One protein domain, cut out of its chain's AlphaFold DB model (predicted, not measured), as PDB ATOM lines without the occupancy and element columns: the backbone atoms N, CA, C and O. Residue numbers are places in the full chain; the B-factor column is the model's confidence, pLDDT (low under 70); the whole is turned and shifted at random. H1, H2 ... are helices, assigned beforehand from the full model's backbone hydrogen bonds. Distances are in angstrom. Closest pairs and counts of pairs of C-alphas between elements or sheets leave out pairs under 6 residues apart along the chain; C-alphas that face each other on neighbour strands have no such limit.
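What this domain is: This is residues 42 to 99 of the 109 residues of an uncharacterized protein of Planctomycetaceae bacterium (UniProt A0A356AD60). A long helix, H3, begins in a small compact head, where H1 crosses it beside short H2; residues 83 to 99, of which 83 to 92 belong to H3, stick out as an arm. The printed part has 58 residues, with three named helices, H1, H2 and H3 in chain order, which hold 38 of them, and no named strand; the class is all helix. The whole is loose, radius of gyration of the C-alphas 14.7 A, spanning 49 by 23 by 16 A.

Where its parts are: H3, residues 72 to 92, is 30.2 A long, ending at C-alpha 92 (344.037, 153.722, 37.659). H1, residues 46 to 56, 15.2 A, begins at C-alpha 46 (358.286, 169.124, 28.538). H2 is residues 60 to 65, 10.8 A.

How they stand to each other: H3, with residues 75 to 79 alone, only just touches H1, with 3 pairs of C-alphas within 8 A, the closest Leu 79 and Ile 53 at 6.3 A; they are about perpendicular, 78 degrees. H2 and H3 are close but not clearly touching, closest C-alphas Glu 64 and Pro 72, 5.6 A. In H1 and H3 every O i to N i+4 pair is within hydrogen-bond range; in H2 0 of 2, but 3 of 3 O i to N i+3 pairs.

The domain as a whole: The printed part has no cut and no long link. Residues 86 to 99 have pLDDT under 70.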
ATOM      1  N   ILE A  42     365.129 181.416  29.840       81.38
ATOM      2  CA  ILE A  42     365.157 180.073  29.246       81.38
ATOM      3  C   ILE A  42     364.030 179.240  29.864       81.38
ATOM      4  O   ILE A  42     364.125 178.782  31.006       81.38
ATOM      5  N   HIS A  43     362.950 179.042  29.110       82.94
ATOM      6  CA  HIS A  43     361.851 178.165  29.501       82.94
ATOM      7  C   HIS A  43     362.137 176.725  29.077       82.94
ATOM      8  O   HIS A  43     362.327 176.441  27.901       82.94
ATOM      9  N   THR A  44     362.121 175.798  30.035       85.81
ATOM     10  CA  THR A  44     362.256 174.368  29.740       85.81
ATOM     11  C   THR A  44     360.957 173.809  29.165       85.81
ATOM     12  O   THR A  44     359.909 173.874  29.819       85.81
ATOM     13  N   THR A  45     361.037 173.179  28.002       89.69
ATOM     14  CA  THR A  45     359.957 172.391  27.400       89.69
ATOM     15  C   THR A  45     359.738 171.069  28.150       89.69
ATOM     16  O   THR A  45     360.575 170.613  28.938       89.69
ATOM     17  N   ALA A  46     358.596 170.414  27.914       88.50
ATOM     18  CA  ALA A  46     358.286 169.124  28.538       88.50
ATOM     19  C   ALA A  46     359.301 168.022  28.162       88.50
ATOM     20  O   ALA A  46     359.699 167.231  29.019       88.50
ATOM     21  N   ASN A  47     359.774 168.018  26.911       89.62
ATOM     22  CA  ASN A  47     360.761 167.053  26.423       89.62
ATOM     23  C   ASN A  47     362.128 167.252  27.092       89.62
ATOM     24  O   ASN A  47     362.750 166.289  27.547       89.62
ATOM     25  N   GLU A  48     362.578 168.503  27.215       90.31
ATOM     26  CA  GLU A  48     363.823 168.837  27.915       90.31
ATOM     27  C   GLU A  48     363.747 168.447  29.388       90.31
ATOM     28  O   GLU A  48     364.662 167.807  29.908       90.31
ATOM     29  N   ARG A  49     362.621 168.743  30.049       91.44
ATOM     30  CA  ARG A  49     362.361 168.326  31.430       91.44
ATOM     31  C   ARG A  49     362.523 166.818  31.603       91.44
ATOM     32  O   ARG A  49     363.207 166.382  32.527       91.44
ATOM     33  N   GLN A  50     361.924 166.013  30.727       90.25
ATOM     34  CA  GLN A  50     362.015 164.555  30.822       90.25
ATOM     35  C   GLN A  50     363.454 164.057  30.623       90.25
ATOM     36  O   GLN A  50     363.905 163.161  31.341       90.25
ATOM     37  N   LYS A  51     364.201 164.670  29.696       90.81
ATOM     38  CA  LYS A  51     365.618 164.359  29.471       90.81
ATOM     39  C   LYS A  51     366.470 164.683  30.701       90.81
ATOM     40  O   LYS A  51     367.269 163.845  31.117       90.81
ATOM     41  N   LEU A  52     366.247 165.842  31.325       90.56
ATOM     42  CA  LEU A  52     366.930 166.246  32.557       90.56
ATOM     43  C   LEU A  52     366.637 165.283  33.712       90.56
ATOM     44  O   LEU A  52     367.562 164.872  34.405       90.56
ATOM     45  N   ILE A  53     365.380 164.873  33.902       91.38
ATOM     46  CA  ILE A  53     365.005 163.908  34.951       91.38
ATOM     47  C   ILE A  53     365.688 162.558  34.716       91.38
ATOM     48  O   ILE A  53     366.241 161.980  35.652       91.38
ATOM     49  N   LYS A  54     365.686 162.062  33.471       90.31
ATOM     50  CA  LYS A  54     366.290 160.770  33.118       90.31
ATOM     51  C   LYS A  54     367.786 160.735  33.433       90.31
ATOM     52  O   LYS A  54     368.248 159.757  34.015       90.31
ATOM     53  N   LEU A  55     368.520 161.789  33.072       89.44
ATOM     54  CA  LEU A  55     369.959 161.890  33.332       89.44
ATOM     55  C   LEU A  55     370.247 162.173  34.812       89.44
ATOM     56  O   LEU A  55     371.110 161.541  35.415       89.44
ATOM     57  N   GLY A  56     369.482 163.073  35.431       86.50
ATOM     58  CA  GLY A  56     369.717 163.506  36.804       86.50
ATOM     59  C   GLY A  56     369.362 162.475  37.875       86.50
ATOM     60  O   GLY A  56     369.915 162.512  38.973       86.50
ATOM     61  N   LYS A  57     368.493 161.504  37.566       87.12
ATOM     62  CA  LYS A  57     368.124 160.428  38.501       87.12
ATOM     63  C   LYS A  57     369.330 159.601  38.966       87.12
ATOM     64  O   LYS A  57     369.324 159.151  40.107       87.12
ATOM     65  N   GLY A  58     370.333 159.406  38.105       85.06
ATOM     66  CA  GLY A  58     371.546 158.651  38.442       85.06
ATOM     67  C   GLY A  58     372.527 159.411  39.339       85.06
ATOM     68  O   GLY A  58     373.312 158.786  40.039       85.06
ATOM     69  N   ILE A  59     372.457 160.744  39.349       86.75
ATOM     70  CA  ILE A  59     373.400 161.620  40.064       86.75
ATOM     71  C   ILE A  59     372.975 161.817  41.532       86.75
ATOM     72  O   ILE A  59     373.806 161.982  42.422       86.75
ATOM     73  N   GLY A  60     371.670 161.779  41.817       85.00
ATOM     74  CA  GLY A  60     371.156 161.931  43.180       85.00
ATOM     75  C   GLY A  60     371.308 163.361  43.712       85.00
ATOM     76  O   GLY A  60     370.938 164.313  43.030       85.00
ATOM     77  N   ARG A  61     371.809 163.522  44.946       85.00
ATOM     78  CA  ARG A  61     371.943 164.836  45.613       85.00
ATOM     79  C   ARG A  61     373.028 165.734  45.015       85.00
ATOM     80  O   ARG A  61     372.863 166.945  45.032       85.00
ATOM     81  N   ALA A  62     374.070 165.155  44.416       85.38
ATOM     82  CA  ALA A  62     375.151 165.912  43.778       85.38
ATOM     83  C   ALA A  62     374.673 166.765  42.583       85.38
ATOM     84  O   ALA A  62     375.406 167.610  42.079       85.38
ATOM     85  N   ILE A  63     373.422 166.588  42.136       87.50
ATOM     86  CA  ILE A  63     372.838 167.413  41.080       87.50
ATOM     87  C   ILE A  63     372.717 168.889  41.467       87.50
ATOM     88  O   ILE A  63     372.700 169.735  40.578       87.50
ATOM     89  N   GLU A  64     372.661 169.206  42.764       85.69
ATOM     90  CA  GLU A  64     372.607 170.584  43.264       85.69
ATOM     91  C   GLU A  64     373.818 171.408  42.801       85.69
ATOM     92  O   GLU A  64     373.671 172.580  42.472       85.69
ATOM     93  N   GLU A  65     374.985 170.774  42.676       82.62
ATOM     94  CA  GLU A  65     376.221 171.416  42.219       82.62
ATOM     95  C   GLU A  65     376.327 171.510  40.690       82.62
ATOM     96  O   GLU A  65     377.171 172.240  40.164       82.62
ATOM     97  N   LEU A  66     375.522 170.736  39.955       81.31
ATOM     98  CA  LEU A  66     375.578 170.640  38.494       81.31
ATOM     99  C   LEU A  66     374.485 171.468  37.811       81.31
ATOM    100  O   LEU A  66     374.656 171.919  36.679       81.31
ATOM    101  N   ILE A  67     373.338 171.635  38.467       83.44
ATOM    102  CA  ILE A  67     372.135 172.166  37.840       83.44
ATOM    103  C   ILE A  67     372.183 173.698  37.748       83.44
ATOM    104  O   ILE A  67     372.077 174.417  38.733       83.44
ATOM    105  N   THR A  68     372.339 174.213  36.529       81.62
ATOM    106  CA  THR A  68     372.433 175.665  36.269       81.62
ATOM    107  C   THR A  68     371.195 176.231  35.575       81.62
ATOM    108  O   THR A  68     370.934 177.432  35.635       81.62
ATOM    109  N   ILE A  69     370.412 175.375  34.907       83.75
ATOM    110  CA  ILE A  69     369.255 175.792  34.101       83.75
ATOM    111  C   ILE A  69     367.997 175.971  34.949       83.75
ATOM    112  O   ILE A  69     367.215 176.890  34.712       83.75
ATOM    113  N   VAL A  70     367.803 175.097  35.931       85.31
ATOM    114  CA  VAL A  70     366.611 175.037  36.778       85.31
ATOM    115  C   VAL A  70     367.024 174.982  38.235       85.31
ATOM    116  O   VAL A  70     368.008 174.340  38.581       85.31
ATOM    117  N   THR A  71     366.244 175.627  39.102       86.44
ATOM    118  CA  THR A  71     366.479 175.579  40.547       86.44
ATOM    119  C   THR A  71     366.418 174.127  41.038       86.44
ATOM    120  O   THR A  71     365.491 173.405  40.641       86.44
ATOM    121  N   PRO A  72     367.321 173.694  41.938       87.88
ATOM    122  CA  PRO A  72     367.312 172.324  42.449       87.88
ATOM    123  C   PRO A  72     365.953 171.900  43.027       87.88
ATOM    124  O   PRO A  72     365.475 170.793  42.784       87.88
ATOM    125  N   THR A  73     365.263 172.814  43.711       89.06
ATOM    126  CA  THR A  73     363.913 172.594  44.260       89.06
ATOM    127  C   THR A  73     362.888 172.226  43.182       89.06
ATOM    128  O   THR A  73     362.100 171.296  43.364       89.06
ATOM    129  N   THR A  74     362.925 172.909  42.037       91.38
ATOM    130  CA  THR A  74     362.060 172.638  40.880       91.38
ATOM    131  C   THR A  74     362.366 171.276  40.268       91.38
ATOM    132  O   THR A  74     361.441 170.525  39.960       91.38
ATOM    133  N   PHE A  75     363.645 170.918  40.154       91.88
ATOM    134  CA  PHE A  75     364.050 169.605  39.658       91.88
ATOM    135  C   PHE A  75     363.547 168.470  40.559       91.88
ATOM    136  O   PHE A  75     362.940 167.512  40.076       91.88
ATOM    137  N   PHE A  76     363.723 168.592  41.879       90.38
ATOM    138  CA  PHE A  76     363.227 167.586  42.817       90.38
ATOM    139  C   PHE A  76     361.702 167.492  42.828       90.38
ATOM    140  O   PHE A  76     361.174 166.389  42.988       90.38
ATOM    141  N   ARG A  77     360.984 168.605  42.623       91.50
ATOM    142  CA  ARG A  77     359.529 168.579  42.429       91.50
ATOM    143  C   ARG A  77     359.164 167.722  41.217       91.50
ATOM    144  O   ARG A  77     358.398 166.777  41.362       91.50
ATOM    145  N   TRP A  78     359.800 167.955  40.070       91.88
ATOM    146  CA  TRP A  78     359.557 167.151  38.870       91.88
ATOM    147  C   TRP A  78     359.887 165.667  39.053       91.88
ATOM    148  O   TRP A  78     359.158 164.809  38.561       91.88
ATOM    149  N   LEU A  79     360.953 165.350  39.793       89.50
ATOM    150  CA  LEU A  79     361.319 163.969  40.107       89.50
ATOM    151  C   LEU A  79     360.256 163.266  40.973       89.50
ATOM    152  O   LEU A  79     360.042 162.061  40.832       89.50
ATOM    153  N   ARG A  80     359.585 163.997  41.874       88.44
ATOM    154  CA  ARG A  80     358.458 163.472  42.666       88.44
ATOM    155  C   ARG A  80     357.214 163.294  41.800       88.44
ATOM    156  O   ARG A  80     356.592 162.236  41.874       88.44
ATOM    157  N   ASP A  81     356.908 164.268  40.947       87.56
ATOM    158  CA  ASP A  81     355.756 164.220  40.039       87.56
ATOM    159  C   ASP A  81     355.859 163.039  39.057       87.56
ATOM    160  O   ASP A  81     354.869 162.352  38.803       87.56
ATOM    161  N   GLU A  82     357.063 162.728  38.559       85.69
ATOM    162  CA  GLU A  82     357.309 161.564  37.693       85.69
ATOM    163  C   GLU A  82     357.063 160.224  38.414       85.69
ATOM    164  O   GLU A  82     356.552 159.267  37.828       85.69
ATOM    165  N   LYS A  83     357.413 160.132  39.701       79.06
ATOM    166  CA  LYS A  83     357.128 158.940  40.513       79.06
ATOM    167  C   LYS A  83     355.634 158.826  40.816       79.06
ATOM    168  O   LYS A  83     355.072 157.739  40.702       79.06
ATOM    169  N   GLY A  84     354.993 159.941  41.168       75.19
ATOM    170  CA  GLY A  84     353.562 160.007  41.460       75.19
ATOM    171  C   GLY A  84     352.699 159.648  40.252       75.19
ATOM    172  O   GLY A  84     351.754 158.877  40.388       75.19
ATOM    173  N   SER A  85     353.048 160.121  39.054       71.12
ATOM    174  CA  SER A  85     352.317 159.790  37.825       71.12
ATOM    175  C   SER A  85     352.397 158.301  37.477       71.12
ATOM    176  O   SER A  85     351.376 157.711  37.130       71.12
ATOM    177  N   LYS A  86     353.558 157.654  37.656       68.56
ATOM    178  CA  LYS A  86     353.713 156.196  37.477       68.56
ATOM    179  C   LYS A  86     352.863 155.399  38.471       68.56
ATOM    180  O   LYS A  86     352.210 154.433  38.084       68.56
ATOM    181  N   LEU A  87     352.832 155.822  39.736       64.94
ATOM    182  CA  LEU A  87     352.022 155.185  40.783       64.94
ATOM    183  C   LEU A  87     350.516 155.372  40.546       64.94
ATOM    184  O   LEU A  87     349.745 154.425  40.697       64.94
ATOM    185  N   ASN A  88     350.094 156.567  40.137       62.94
ATOM    186  CA  ASN A  88     348.697 156.864  39.823       62.94
ATOM    187  C   ASN A  88     348.233 156.150  38.546       62.94
ATOM    188  O   ASN A  88     347.118 155.638  38.515       62.94
ATOM    189  N   ALA A  89     349.091 156.032  37.527       61.53
ATOM    190  CA  ALA A  89     348.804 155.232  36.338       61.53
ATOM    191  C   ALA A  89     348.543 153.763  36.710       61.53
ATOM    192  O   ALA A  89     347.512 153.214  36.322       61.53
ATOM    193  N   HIS A  90     349.402 153.172  37.549       59.44
ATOM    194  CA  HIS A  90     349.218 151.818  38.079       59.44
ATOM    195  C   HIS A  90     347.943 151.674  38.933       59.44
ATOM    196  O   HIS A  90     347.229 150.684  38.817       59.44
ATOM    197  N   ARG A  91     347.605 152.668  39.769       57.72
ATOM    198  CA  ARG A  91     346.354 152.662  40.557       57.72
ATOM    199  C   ARG A  91     345.093 152.867  39.721       57.72
ATOM    200  O   ARG A  91     344.046 152.387  40.125       57.72
ATOM    201  N   SER A  92     345.173 153.551  38.581       57.94
ATOM    202  CA  SER A  92     344.037 153.722  37.659       57.94
ATOM    203  C   SER A  92     343.760 152.476  36.800       57.94
ATOM    204  O   SER A  92     342.718 152.377  36.152       57.94
ATOM    205  N   TRP A  93     344.696 151.518  36.784       56.38
ATOM    206  CA  TRP A  93     344.659 150.294  35.980       56.38
ATOM    207  C   TRP A  93     343.743 149.130  36.431       56.38
ATOM    208  O   TRP A  93     343.568 148.219  35.625       56.38
ATOM    209  N   PRO A  94     343.073 149.120  37.601       55.94
ATOM    210  CA  PRO A  94     342.054 148.107  37.899       55.94
ATOM    211  C   PRO A  94     340.678 148.403  37.282       55.94
ATOM    212  O   PRO A  94     339.928 147.477  36.989       55.94
ATOM    213  N   ASP A  95     340.332 149.674  37.056       55.97
ATOM    214  CA  ASP A  95     338.916 150.070  36.932       55.97
ATOM    215  C   ASP A  95     338.366 150.060  35.490       55.97
ATOM    216  O   ASP A  95     337.163 150.157  35.238       55.97
ATOM    217  N   ARG A  96     339.256 149.908  34.499       54.03
ATOM    218  CA  ARG A  96     338.879 149.780  33.078       54.03
ATOM    219  C   ARG A  96     338.635 148.329  32.653       54.03
ATOM    220  O   ARG A  96     337.793 148.083  31.793       54.03
ATOM    221  N   LEU A  97     339.319 147.366  33.275       54.78
ATOM    222  CA  LEU A  97     339.199 145.936  32.949       54.78
ATOM    223  C   LEU A  97     337.970 145.278  33.598       54.78
ATOM    224  O   LEU A  97     337.414 144.331  33.044       54.78
ATOM    225  N   THR A  98     337.463 145.824  34.704       55.34
ATOM    226  CA  THR A  98     336.178 145.431  35.311       55.34
ATOM    227  C   THR A  98     334.970 145.781  34.439       55.34
ATOM    228  O   THR A  98     333.937 145.122  34.544       55.34
ATOM    229  N   ARG A  99     335.089 146.765  33.534       52.06
ATOM    230  CA  ARG A  99     334.008 147.163  32.614       52.06
ATOM    231  C   ARG A  99     333.910 146.266  31.372       52.06
ATOM    232  O   ARG A  99     332.817 146.076  30.853       52.06
TER     233      ARG A  99